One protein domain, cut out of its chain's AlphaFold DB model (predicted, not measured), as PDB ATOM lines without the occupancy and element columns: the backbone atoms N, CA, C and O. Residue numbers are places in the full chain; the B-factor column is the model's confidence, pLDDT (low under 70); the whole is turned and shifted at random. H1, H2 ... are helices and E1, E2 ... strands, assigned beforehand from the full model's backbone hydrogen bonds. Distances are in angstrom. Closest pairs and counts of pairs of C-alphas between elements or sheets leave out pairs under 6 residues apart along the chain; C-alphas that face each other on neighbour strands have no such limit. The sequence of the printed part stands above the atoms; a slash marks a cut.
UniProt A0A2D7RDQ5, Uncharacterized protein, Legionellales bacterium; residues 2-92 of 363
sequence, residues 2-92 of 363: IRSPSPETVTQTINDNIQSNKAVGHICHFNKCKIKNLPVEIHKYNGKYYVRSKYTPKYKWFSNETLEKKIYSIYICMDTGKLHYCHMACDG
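AT A GLANCE: This is residues 2 to 92 of the 363 residues of an uncharacterized protein of Legionellales bacterium (UniProt A0A2D7RDQ5). There is little regular structure here: two small three-stranded sheets follow end to end, E1 running on into E2 and E4 into E5, with one short helix, H1, packed over both. The printed part has 91 residues, 35 in named elements of mixed class: H1, then E1 to E6. Both sheets, E3-E2-E4 and E1-E5-E6, are antiparallel. The whole is compact, radius of gyration 14.0 A for the C-alphas, and elongated, 41 by 27 by 20 A.

HOW THE PARTS SIT: Start at E2, residues 40 to 45. It forms a hairpin with E3, residues 48 to 52; N 43 and O 50, 2.9 A, are within hydrogen-bond range, as are N 42 and O 69, 2.8 A, toward E4, residues 67 to 71. In E5, residues 74 to 77, O 76 is in range of N 36 of E1, residues 35 to 37, at 2.9 A, and N 75 of O 84 of E6, residues 83 to 85, its hairpin partner, at 2.9 A. H1, residues 7 to 15, is on both sheets; its closest C-alphas are Val 10 to Val 51, 6.6 A, and Asn 15 to Leu 83, 6.8 A. In H1 every O i to N i+4 pair is within range.

IN THESE COORDINATES: Find C-alpha 7 at (40.113, 14.817, -46.828), where H1 begins its 12.0 A. E2 spans 16.2 A, E3 13.2 A. E6 ends at (33.676, 15.813, -43.258).

THE WHOLE: The printed part has no cut. Links H1 to E1 and E3 to E4 are long. Mean pLDDT is 75.0 over the printed part; residues 19 to 25 and 86 to 92 are among those under 70.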
ATOM      1  N   ILE A   2      53.254  12.149 -56.541       57.62
ATOM      2  CA  ILE A   2      52.195  11.605 -55.670       57.62
ATOM      3  C   ILE A   2      51.525  12.768 -54.921       57.62
ATOM      4  O   ILE A   2      52.188  13.482 -54.164       57.62
ATOM      5  N   ARG A   3      50.223  12.982 -55.145       68.25
ATOM      6  CA  ARG A   3      49.441  14.044 -54.485       68.25
ATOM      7  C   ARG A   3      49.146  13.673 -53.026       68.25
ATOM      8  O   ARG A   3      48.870  12.513 -52.740       68.25
ATOM      9  N   SER A   4      49.186  14.664 -52.134       73.25
ATOM     10  CA  SER A   4      48.735  14.535 -50.737       73.25
ATOM     11  C   SER A   4      47.263  14.075 -50.698       73.25
ATOM     12  O   SER A   4      46.487  14.543 -51.542       73.25
ATOM     13  N   PRO A   5      46.856  13.163 -49.792       76.88
ATOM     14  CA  PRO A   5      45.531  12.540 -49.821       76.88
ATOM     15  C   PRO A   5      44.388  13.552 -49.644       76.88
ATOM     16  O   PRO A   5      44.525  14.561 -48.941       76.88
ATOM     17  N   SER A   6      43.235  13.277 -50.269       74.12
ATOM     18  CA  SER A   6      42.049  14.120 -50.090       74.12
ATOM     19  C   SER A   6      41.489  13.958 -48.668       74.12
ATOM     20  O   SER A   6      41.663  12.901 -48.052       74.12
ATOM     21  N   PRO A   7      40.779  14.962 -48.122       67.38
ATOM     22  CA  PRO A   7      40.113  14.817 -46.828       67.38
ATOM     23  C   PRO A   7      39.086  13.673 -46.787       67.38
ATOM     24  O   PRO A   7      38.810  13.156 -45.709       67.38
ATOM     25  N   GLU A   8      38.557  13.243 -47.936       70.81
ATOM     26  CA  GLU A   8      37.666  12.081 -48.055       70.81
ATOM     27  C   GLU A   8      38.457  10.779 -47.876       70.81
ATOM     28  O   GLU A   8      38.090   9.968 -47.033       70.81
ATOM     29  N   THR A   9      39.606  10.618 -48.551       79.00
ATOM     30  CA  THR A   9      40.528   9.482 -48.335       79.00
ATOM     31  C   THR A   9      40.996   9.407 -46.879       79.00
ATOM     32  O   THR A   9      41.063   8.328 -46.291       79.00
ATOM     33  N   VAL A  10      41.284  10.564 -46.275       79.56
ATOM     34  CA  VAL A  10      41.635  10.687 -44.854       79.56
ATOM     35  C   VAL A  10      40.467  10.261 -43.960       79.56
ATOM     36  O   VAL A  10      40.670   9.493 -43.023       79.56
ATOM     37  N   THR A  11      39.247  10.714 -44.254       75.50
ATOM     38  CA  THR A  11      38.046  10.363 -43.478       75.50
ATOM     39  C   THR A  11      37.713   8.877 -43.598       75.50
ATOM     40  O   THR A  11      37.395   8.258 -42.587       75.50
ATOM     41  N   GLN A  12      37.876   8.274 -44.779       78.38
ATOM     42  CA  GLN A  12      37.739   6.829 -44.964       78.38
ATOM     43  C   GLN A  12      38.778   6.062 -44.135       78.38
ATOM     44  O   GLN A  12      38.400   5.247 -43.305       78.38
ATOM     45  N   THR A  13      40.061   6.430 -44.243       80.88
ATOM     46  CA  THR A  13      41.154   5.791 -43.483       80.88
ATOM     47  C   THR A  13      40.900   5.809 -41.970       80.88
ATOM     48  O   THR A  13      41.242   4.861 -41.266       80.88
ATOM     49  N   ILE A  14      40.303   6.883 -41.440       81.25
ATOM     50  CA  ILE A  14      39.958   6.970 -40.015       81.25
ATOM     51  C   ILE A  14      38.678   6.168 -39.712       81.25
ATOM     52  O   ILE A  14      38.661   5.467 -38.707       81.25
ATOM     53  N   ASN A  15      37.648   6.200 -40.571       79.12
ATOM     54  CA  ASN A  15      36.453   5.349 -40.444       79.12
ATOM     55  C   ASN A  15      36.824   3.857 -40.367       79.12
ATOM     56  O   ASN A  15      36.302   3.159 -39.505       79.12
ATOM     57  N   ASP A  16      37.750   3.394 -41.209       79.06
ATOM     58  CA  ASP A  16      38.206   1.995 -41.259       79.06
ATOM     59  C   ASP A  16      38.913   1.546 -39.962       79.06
ATOM     60  O   ASP A  16      39.004   0.354 -39.681       79.06
ATOM     61  N   ASN A  17      39.399   2.497 -39.154       77.50
ATOM     62  CA  ASN A  17      40.028   2.248 -37.853       77.50
ATOM     63  C   ASN A  17      39.099   2.553 -36.655       77.50
ATOM     64  O   ASN A  17      39.473   2.293 -35.510       77.50
ATOM     65  N   ILE A  18      37.894   3.098 -36.872       77.81
ATOM     66  CA  ILE A  18      36.909   3.328 -35.807       77.81
ATOM     67  C   ILE A  18      35.930   2.155 -35.765       77.81
ATOM     68  O   ILE A  18      35.110   1.971 -36.664       77.81
ATOM     69  N   GLN A  19      35.930   1.426 -34.649       62.34
ATOM     70  CA  GLN A  19      34.874   0.473 -34.298       62.34
ATOM     71  C   GLN A  19      33.580   1.237 -33.941       62.34
ATOM     72  O   GLN A  19      33.259   1.459 -32.776       62.34
ATOM     73  N   SER A  20      32.871   1.715 -34.968       60.12
ATOM     74  CA  SER A  20      31.609   2.457 -34.860       60.12
ATOM     75  C   SER A  20      30.427   1.521 -35.090       60.12
ATOM     76  O   SER A  20      30.219   1.022 -36.199       60.12
ATOM     77  N   ASN A  21      29.590   1.371 -34.063       57.31
ATOM     78  CA  ASN A  21      28.216   0.909 -34.233       57.31
ATOM     79  C   ASN A  21      27.428   2.018 -34.946       57.31
ATOM     80  O   ASN A  21      26.816   2.876 -34.307       57.31
ATOM     81  N   LYS A  22      27.492   2.031 -36.283       57.72
ATOM     82  CA  LYS A  22      26.789   2.997 -37.137       57.72
ATOM     83  C   LYS A  22      25.277   2.853 -36.947       57.72
ATOM     84  O   LYS A  22      24.646   2.023 -37.595       57.72
ATOM     85  N   ALA A  23      24.700   3.677 -36.073       57.38
ATOM     86  CA  ALA A  23      23.260   3.749 -35.861       57.38
ATOM     87  C   ALA A  23      22.552   4.105 -37.182       57.38
ATOM     88  O   ALA A  23      22.645   5.235 -37.673       57.38
ATOM     89  N   VAL A  24      21.886   3.115 -37.780       57.59
ATOM     90  CA  VAL A  24      21.215   3.246 -39.079       57.59
ATOM     91  C   VAL A  24      20.123   4.314 -38.971       57.59
ATOM     92  O   VAL A  24      19.324   4.302 -38.041       57.59
ATOM     93  N   GLY A  25      20.126   5.274 -39.899       61.59
ATOM     94  CA  GLY A  25      19.197   6.412 -39.892       61.59
ATOM     95  C   GLY A  25      19.573   7.584 -38.971       61.59
ATOM     96  O   GLY A  25      18.872   8.592 -38.979       61.59
ATOM     97  N   HIS A  26      20.671   7.525 -38.204       71.50
ATOM     98  CA  HIS A  26      21.047   8.644 -37.330       71.50
ATOM     99  C   HIS A  26      21.634   9.843 -38.104       71.50
ATOM    100  O   HIS A  26      22.742   9.782 -38.657       71.50
ATOM    101  N   ILE A  27      20.903  10.959 -38.070       70.25
ATOM    102  CA  ILE A  27      21.333  12.280 -38.545       70.25
ATOM    103  C   ILE A  27      21.926  13.050 -37.356       70.25
ATOM    104  O   ILE A  27      21.228  13.361 -36.390       70.25
ATOM    105  N   CYS A  28      23.223  13.354 -37.418       69.81
ATOM    106  CA  CYS A  28      23.921  14.071 -36.351       69.81
ATOM    107  C   CYS A  28      23.593  15.573 -36.380       69.81
ATOM    108  O   CYS A  28      23.598  16.200 -37.440       69.81
ATOM    109  N   HIS A  29      23.376  16.170 -35.204       68.06
ATOM    110  CA  HIS A  29      22.998  17.578 -35.061       68.06
ATOM    111  C   HIS A  29      23.640  18.211 -33.812       68.06
ATOM    112  O   HIS A  29      23.489  17.683 -32.714       68.06
ATOM    113  N   PHE A  30      24.281  19.379 -33.951       67.25
ATOM    114  CA  PHE A  30      24.954  20.151 -32.884       67.25
ATOM    115  C   PHE A  30      24.209  20.189 -31.536       67.25
ATOM    116  O   PHE A  30      24.756  19.750 -30.531       67.25
ATOM    117  N   ASN A  31      22.947  20.636 -31.509       65.81
ATOM    118  CA  ASN A  31      22.156  20.724 -30.266       65.81
ATOM    119  C   ASN A  31      21.771  19.369 -29.627       65.81
ATOM    120  O   ASN A  31      21.242  19.365 -28.521       65.81
ATOM    121  N   LYS A  32      21.947  18.238 -30.326       72.94
ATOM    122  CA  LYS A  32      21.445  16.910 -29.912       72.94
ATOM    123  C   LYS A  32      22.556  15.873 -29.711       72.94
ATOM    124  O   LYS A  32      22.340  14.885 -29.021       72.94
ATOM    125  N   CYS A  33      23.720  16.085 -30.321       72.75
ATOM    126  CA  CYS A  33      24.807  15.114 -30.415       72.75
ATOM    127  C   CYS A  33      26.107  15.711 -29.871       72.75
ATOM    128  O   CYS A  33      26.461  16.852 -30.172       72.75
ATOM    129  N   LYS A  34      26.881  14.915 -29.135       77.81
ATOM    130  CA  LYS A  34      28.146  15.298 -28.499       77.81
ATOM    131  C   LYS A  34      29.293  15.299 -29.512       77.81
ATOM    132  O   LYS A  34      30.248  14.526 -29.426       77.81
ATOM    133  N   ILE A  35      29.183  16.169 -30.507       77.06
ATOM    134  CA  ILE A  35      30.151  16.317 -31.595       77.06
ATOM    135  C   ILE A  35      31.455  16.929 -31.063       77.06
ATOM    136  O   ILE A  35      31.452  17.888 -30.291       77.06
ATOM    137  N   LYS A  36      32.595  16.381 -31.492       74.62
ATOM    138  CA  LYS A  36      33.931  16.927 -31.223       74.62
ATOM    139  C   LYS A  36      34.719  17.099 -32.513       74.62
ATOM    140  O   LYS A  36      34.603  16.298 -33.434       74.62
ATOM    141  N   ASN A  37      35.566  18.121 -32.554       73.75
ATOM    142  CA  ASN A  37      36.574  18.248 -33.600       73.75
ATOM    143  C   ASN A  37      37.645  17.160 -33.426       73.75
ATOM    144  O   ASN A  37      38.105  16.922 -32.306       73.75
ATOM    145  N   LEU A  38      38.033  16.506 -34.520       76.88
ATOM    146  CA  LEU A  38      39.119  15.535 -34.545       76.88
ATOM    147  C   LEU A  38      40.315  16.174 -35.267       76.88
ATOM    148  O   LEU A  38      40.276  16.282 -36.493       76.88
ATOM    149  N   PRO A  39      41.373  16.602 -34.553       73.56
ATOM    150  CA  PRO A  39      42.590  17.063 -35.205       73.56
ATOM    151  C   PRO A  39      43.268  15.880 -35.904       73.56
ATOM    152  O   PRO A  39      43.501  14.831 -35.293       73.56
ATOM    153  N   VAL A  40      43.575  16.056 -37.187       77.56
ATOM    154  CA  VAL A  40      44.227  15.045 -38.026       77.56
ATOM    155  C   VAL A  40      45.485  15.631 -38.652       77.56
ATOM    156  O   VAL A  40      45.487  16.764 -39.132       77.56
ATOM    157  N   GLU A  41      46.558  14.852 -38.675       83.25
ATOM    158  CA  GLU A  41      47.857  15.241 -39.215       83.25
ATOM    159  C   GLU A  41      48.238  14.279 -40.349       83.25
ATOM    160  O   GLU A  41      48.178  13.059 -40.197       83.25
ATOM    161  N   ILE A  42      48.600  14.823 -41.511       84.12
ATOM    162  CA  ILE A  42      49.149  14.068 -42.638       84.12
ATOM    163  C   ILE A  42      50.665  14.153 -42.539       84.12
ATOM    164  O   ILE A  42      51.236  15.247 -42.613       84.12
ATOM    165  N   HIS A  43      51.304  12.995 -42.413       87.00
ATOM    166  CA  HIS A  43      52.754  12.864 -42.473       87.00
ATOM    167  C   HIS A  43      53.189  12.225 -43.793       87.00
ATOM    168  O   HIS A  43      52.474  11.405 -44.373       87.00
ATOM    169  N   LYS A  44      54.386  12.587 -44.248       88.69
ATOM    170  CA  LYS A  44      55.043  12.092 -45.453       88.69
ATOM    171  C   LYS A  44      56.323  11.368 -45.050       88.69
ATOM    172  O   LYS A  44      57.179  11.951 -44.392       88.69
ATOM    173  N   TYR A  45      56.453  10.105 -45.439       86.81
ATOM    174  CA  TYR A  45      57.616   9.282 -45.112       86.81
ATOM    175  C   TYR A  45      57.893   8.289 -46.244       86.81
ATOM    176  O   TYR A  45      56.968   7.659 -46.757       86.81
ATOM    177  N   ASN A  46      59.153   8.192 -46.678       84.75
ATOM    178  CA  ASN A  46      59.611   7.348 -47.793       84.75
ATOM    179  C   ASN A  46      58.698   7.418 -49.041       84.75
ATOM    180  O   ASN A  46      58.301   6.406 -49.615       84.75
ATOM    181  N   GLY A  47      58.309   8.640 -49.424       82.19
ATOM    182  CA  GLY A  47      57.442   8.926 -50.577       82.19
ATOM    183  C   GLY A  47      55.944   8.640 -50.382       82.19
ATOM    184  O   GLY A  47      55.146   9.052 -51.223       82.19
ATOM    185  N   LYS A  48      55.539   7.986 -49.286       85.75
ATOM    186  CA  LYS A  48      54.141   7.655 -48.965       85.75
ATOM    187  C   LYS A  48      53.546   8.645 -47.958       85.75
ATOM    188  O   LYS A  48      54.269   9.273 -47.184       85.75
ATOM    189  N   TYR A  49      52.219   8.771 -47.969       86.56
ATOM    190  CA  TYR A  49      51.460   9.599 -47.027       86.56
ATOM    191  C   TYR A  49      50.744   8.733 -45.992       86.56
ATOM    192  O   TYR A  49      50.222   7.671 -46.326       86.56
ATOM    193  N   TYR A  50      50.692   9.213 -44.752       86.38
ATOM    194  CA  TYR A  50      50.125   8.504 -43.607       86.38
ATOM    195  C   TYR A  50      49.265   9.445 -42.761       86.38
ATOM    196  O   TYR A  50      49.593  10.621 -42.591       86.38
ATOM    197  N   VAL A  51      48.172   8.914 -42.210       86.38
ATOM    198  CA  VAL A  51      47.182   9.672 -41.435       86.38
ATOM    199  C   VAL A  51      47.375   9.423 -39.942       86.38
ATOM    200  O   VAL A  51      47.159   8.312 -39.456       86.38
ATOM    201  N   ARG A  52      47.722  10.468 -39.193       85.50
ATOM    202  CA  ARG A  52      47.827  10.468 -37.730       85.50
ATOM    203  C   ARG A  52      46.601  11.152 -37.128       85.50
ATOM    204  O   ARG A  52      46.282  12.291 -37.455       85.50
ATOM    205  N   SER A  53      45.909  10.455 -36.241       85.88
ATOM    206  CA  SER A  53      44.726  10.938 -35.524       85.88
ATOM    207  C   SER A  53      44.669  10.279 -34.140       85.88
ATOM    208  O   SER A  53      45.573   9.527 -33.770       85.88
ATOM    209  N   LYS A  54      43.598  10.505 -33.368       82.06
ATOM    210  CA  LYS A  54      43.349   9.723 -32.143       82.06
ATOM    211  C   LYS A  54      43.111   8.228 -32.432       82.06
ATOM    212  O   LYS A  54      43.410   7.408 -31.569       82.06
ATOM    213  N   TYR A  55      42.567   7.895 -33.603       81.19
ATOM    214  CA  TYR A  55      42.029   6.566 -33.919       81.19
ATOM    215  C   TYR A  55      42.884   5.761 -34.909       81.19
ATOM    216  O   TYR A  55      42.582   4.603 -35.143       81.19
ATOM    217  N   THR A  56      43.950   6.333 -35.474       84.12
ATOM    218  CA  THR A  56      44.847   5.636 -36.416       84.12
ATOM    219  C   THR A  56      46.178   5.231 -35.756       84.12
ATOM    220  O   THR A  56      46.559   5.823 -34.740       84.12
ATOM    221  N   PRO A  57      46.910   4.236 -36.302       78.75
ATOM    222  CA  PRO A  57      48.146   3.729 -35.702       78.75
ATOM    223  C   PRO A  57      49.208   4.809 -35.464       78.75
ATOM    224  O   PRO A  57      49.488   5.637 -36.331       78.75
ATOM    225  N   LYS A  58      49.851   4.779 -34.289       81.06
ATOM    226  CA  LYS A  58      50.962   5.677 -33.937       81.06
ATOM    227  C   LYS A  58      52.301   5.063 -34.344       81.06
ATOM    228  O   LYS A  58      52.822   4.201 -33.639       81.06
ATOM    229  N   TYR A  59      52.894   5.539 -35.436       84.75
ATOM    230  CA  TYR A  59      54.256   5.159 -35.819       84.75
ATOM    231  C   TYR A  59      55.309   5.981 -35.063       84.75
ATOM    232  O   TYR A  59      55.127   7.176 -34.827       84.75
ATOM    233  N   LYS A  60      56.439   5.348 -34.707       83.94
ATOM    234  CA  LYS A  60      57.532   5.977 -33.935       83.94
ATOM    235  C   LYS A  60      58.228   7.137 -34.668       83.94
ATOM    236  O   LYS A  60      58.808   7.989 -34.012       83.94
ATOM    237  N   TRP A  61      58.159   7.178 -36.000       84.81
ATOM    238  CA  TRP A  61      58.786   8.206 -36.845       84.81
ATOM    239  C   TRP A  61      57.909   9.453 -37.082       84.81
ATOM    240  O   TRP A  61      58.327  10.365 -37.793       84.81
ATOM    241  N   PHE A  62      56.702   9.534 -36.500       85.44
ATOM    242  CA  PHE A  62      55.886  10.753 -36.562       85.44
ATOM    243  C   PHE A  62      56.559  11.906 -35.794       85.44
ATOM    244  O   PHE A  62      56.524  11.951 -34.564       85.44
ATOM    245  N   SER A  63      57.116  12.863 -36.538       84.69
ATOM    246  CA  SER A  63      57.828  14.052 -36.053       84.69
ATOM    247  C   SER A  63      57.278  15.321 -36.717       84.69
ATOM    248  O   SER A  63      56.458  15.250 -37.635       84.69
ATOM    249  N   ASN A  64      57.735  16.499 -36.278       81.44
ATOM    250  CA  ASN A  64      57.421  17.759 -36.964       81.44
ATOM    251  C   ASN A  64      58.082  17.855 -38.355       81.44
ATOM    252  O   ASN A  64      57.601  18.610 -39.190       81.44
ATOM    253  N   GLU A  65      59.143  17.088 -38.622       80.81
ATOM    254  CA  GLU A  65      59.860  17.085 -39.910       80.81
ATOM    255  C   GLU A  65      59.126  16.243 -40.960       80.81
ATOM    256  O   GLU A  65      59.142  16.560 -42.146       80.81
ATOM    257  N   THR A  66      58.447  15.174 -40.528       84.56
ATOM    258  CA  THR A  66      57.608  14.346 -41.410       84.56
ATOM    259  C   THR A  66      56.208  14.924 -41.615       84.56
ATOM    260  O   THR A  66      55.447  14.381 -42.409       84.56
ATOM    261  N   LEU A  67      55.828  15.997 -40.917       84.50
ATOM    262  CA  LEU A  67      54.506  16.618 -41.011       84.50
ATOM    263  C   LEU A  67      54.364  17.443 -42.303       84.50
ATOM    264  O   LEU A  67      55.048  18.445 -42.480       84.50
ATOM    265  N   GLU A  68      53.403  17.096 -43.164       82.44
ATOM    266  CA  GLU A  68      53.093  17.889 -44.366       82.44
ATOM    267  C   GLU A  68      51.903  18.840 -44.148       82.44
ATOM    268  O   GLU A  68      51.898  19.965 -44.646       82.44
ATOM    269  N   LYS A  69      50.861  18.401 -43.425       76.94
ATOM    270  CA  LYS A  69      49.600  19.153 -43.315       76.94
ATOM    271  C   LYS A  69      48.802  18.779 -42.070       76.94
ATOM    272  O   LYS A  69      48.730  17.609 -41.710       76.94
ATOM    273  N   LYS A  70      48.114  19.753 -41.463       73.94
ATOM    274  CA  LYS A  70      47.072  19.509 -40.447       73.94
ATOM    275  C   LYS A  70      45.683  19.776 -41.033       73.94
ATOM    276  O   LYS A  70      45.505  20.712 -41.813       73.94
ATOM    277  N   ILE A  71      44.711  18.942 -40.680       67.00
ATOM    278  CA  ILE A  71      43.305  19.039 -41.071       67.00
ATOM    279  C   ILE A  71      42.469  19.207 -39.801       67.00
ATOM    280  O   ILE A  71      42.508  18.373 -38.900       67.00
ATOM    281  N   TYR A  72      41.692  20.290 -39.769       63.19
ATOM    282  CA  TYR A  72      40.787  20.654 -38.672       63.19
ATOM    283  C   TYR A  72      39.305  20.597 -39.085       63.19
ATOM    284  O   TYR A  72      38.430  20.968 -38.314       63.19
ATOM    285  N   SER A  73      39.002  20.164 -40.312       63.53
ATOM    286  CA  SER A  73      37.647  20.118 -40.881       63.53
ATOM    287  C   SER A  73      36.963  18.751 -40.734       63.53
ATOM    288  O   SER A  73      36.030  18.458 -41.480       63.53
ATOM    289  N   ILE A  74      37.461  17.898 -39.835       74.19
ATOM    290  CA  ILE A  74      36.921  16.565 -39.553       74.19
ATOM    291  C   ILE A  74      36.368  16.579 -38.129       74.19
ATOM    292  O   ILE A  74      37.022  17.033 -37.187       74.19
ATOM    293  N   TYR A  75      35.146  16.088 -37.982       77.00
ATOM    294  CA  TYR A  75      34.423  16.021 -36.720       77.00
ATOM    295  C   TYR A  75      33.990  14.580 -36.458       77.00
ATOM    296  O   TYR A  75      33.810  13.805 -37.396       77.00
ATOM    297  N   ILE A  76      33.814  14.218 -35.192       80.94
ATOM    298  CA  ILE A  76      33.290  12.918 -34.772       80.94
ATOM    299  C   ILE A  76      32.101  13.123 -33.836       80.94
ATOM    300  O   ILE A  76      32.186  13.889 -32.872       80.94
ATOM    301  N   CYS A  77      30.993  12.439 -34.104       81.44
ATOM    302  CA  CYS A  77      29.914  12.291 -33.137       81.44
ATOM    303  C   CYS A  77      30.358  11.284 -32.071       81.44
ATOM    304  O   CYS A  77      30.572  10.113 -32.382       81.44
ATOM    305  N   MET A  78      30.535  11.722 -30.819       79.00
ATOM    306  CA  MET A  78      31.007  10.831 -29.747       79.00
ATOM    307  C   MET A  78      30.012   9.713 -29.412       79.00
ATOM    308  O   MET A  78      30.433   8.697 -28.869       79.00
ATOM    309  N   ASP A  79      28.731   9.898 -29.737       74.06
ATOM    310  CA  ASP A  79      27.642   9.003 -29.325       74.06
ATOM    311  C   ASP A  79      27.392   7.870 -30.341       74.06
ATOM    312  O   ASP A  79      26.864   6.823 -29.985       74.06
ATOM    313  N   THR A  80      27.809   8.048 -31.603       75.75
ATOM    314  CA  THR A  80      27.700   7.032 -32.677       75.75
ATOM    315  C   THR A  80      29.043   6.641 -33.305       75.75
ATOM    316  O   THR A  80      29.108   5.751 -34.152       75.75
ATOM    317  N   GLY A  81      30.137   7.320 -32.944       74.56
ATOM    318  CA  GLY A  81      31.458   7.168 -33.572       74.56
ATOM    319  C   GLY A  81      31.546   7.706 -35.008       74.56
ATOM    320  O   GLY A  81      32.606   7.633 -35.624       74.56
ATOM    321  N   LYS A  82      30.448   8.250 -35.544       77.94
ATOM    322  CA  LYS A  82      30.308   8.681 -36.936       77.94
ATOM    323  C   LYS A  82      31.211   9.881 -37.242       77.94
ATOM    324  O   LYS A  82      31.134  10.905 -36.557       77.94
ATOM    325  N   LEU A  83      32.064   9.757 -38.262       77.50
ATOM    326  CA  LEU A  83      32.858  10.872 -38.775       77.50
ATOM    327  C   LEU A  83      32.041  11.747 -39.721       77.50
ATOM    328  O   LEU A  83      31.305  11.244 -40.567       77.50
ATOM    329  N   HIS A  84      32.266  13.053 -39.633       72.06
ATOM    330  CA  HIS A  84      31.720  14.037 -40.555       72.06
ATOM    331  C   HIS A  84      32.836  14.910 -41.116       72.06
ATOM    332  O   HIS A  84      33.526  15.638 -40.396       72.06
ATOM    333  N   TYR A  85      32.961  14.852 -42.435       71.00
ATOM    334  CA  TYR A  85      33.676  15.813 -43.258       71.00
ATOM    335  C   TYR A  85      32.638  16.551 -44.116       71.00
ATOM    336  O   TYR A  85      31.616  15.980 -44.490       71.00
ATOM    337  N   CYS A  86      32.852  17.839 -44.382       61.50
ATOM    338  CA  CYS A  86      31.848  18.687 -45.029       61.50
ATOM    339  C   CYS A  86      32.159  18.873 -46.518       61.50
ATOM    340  O   CYS A  86      32.986  19.698 -46.901       61.50
ATOM    341  N   HIS A  87      31.459  18.096 -47.337       61.09
ATOM    342  CA  HIS A  87      31.447  18.132 -48.798       61.09
ATOM    343  C   HIS A  87      29.990  18.173 -49.303       61.09
ATOM    344  O   HIS A  87      29.052  18.200 -48.505       61.09
ATOM    345  N   MET A  88      29.781  18.194 -50.621       51.59
ATOM    346  CA  MET A  88      28.458  18.328 -51.252       51.59
ATOM    347  C   MET A  88      27.440  17.272 -50.786       51.59
ATOM    348  O   MET A  88      26.267  17.596 -50.616       51.59
ATOM    349  N   ALA A  89      27.904  16.046 -50.523       56.31
ATOM    350  CA  ALA A  89      27.104  14.921 -50.039       56.31
ATOM    351  C   ALA A  89      27.294  14.645 -48.529       56.31
ATOM    352  O   ALA A  89      27.121  13.517 -48.078       56.31
ATOM    353  N   CYS A  90      27.659  15.665 -47.743       66.56
ATOM    354  CA  CYS A  90      27.694  15.557 -46.285       66.56
ATOM    355  C   CYS A  90      26.285  15.289 -45.727       66.56
ATOM    356  O   CYS A  90      25.314  15.942 -46.112       66.56
ATOM    357  N   ASP A  91      26.204  14.350 -44.790       66.00
ATOM    358  CA  ASP A  91      24.976  13.777 -44.231       66.00
ATOM    359  C   ASP A  91      24.552  14.390 -42.885       66.00
ATOM    360  O   ASP A  91      23.714  13.840 -42.166       66.00
ATOM    361  N   GLY A  92      25.156  15.525 -42.528       65.31
ATOM    362  CA  GLY A  92      24.659  16.366 -41.452       65.31
ATOM    363  C   GLY A  92      23.363  17.065 -41.839       65.31
ATOM    364  O   GLY A  92      23.129  17.352 -43.016       65.31
TER     365      GLY A  92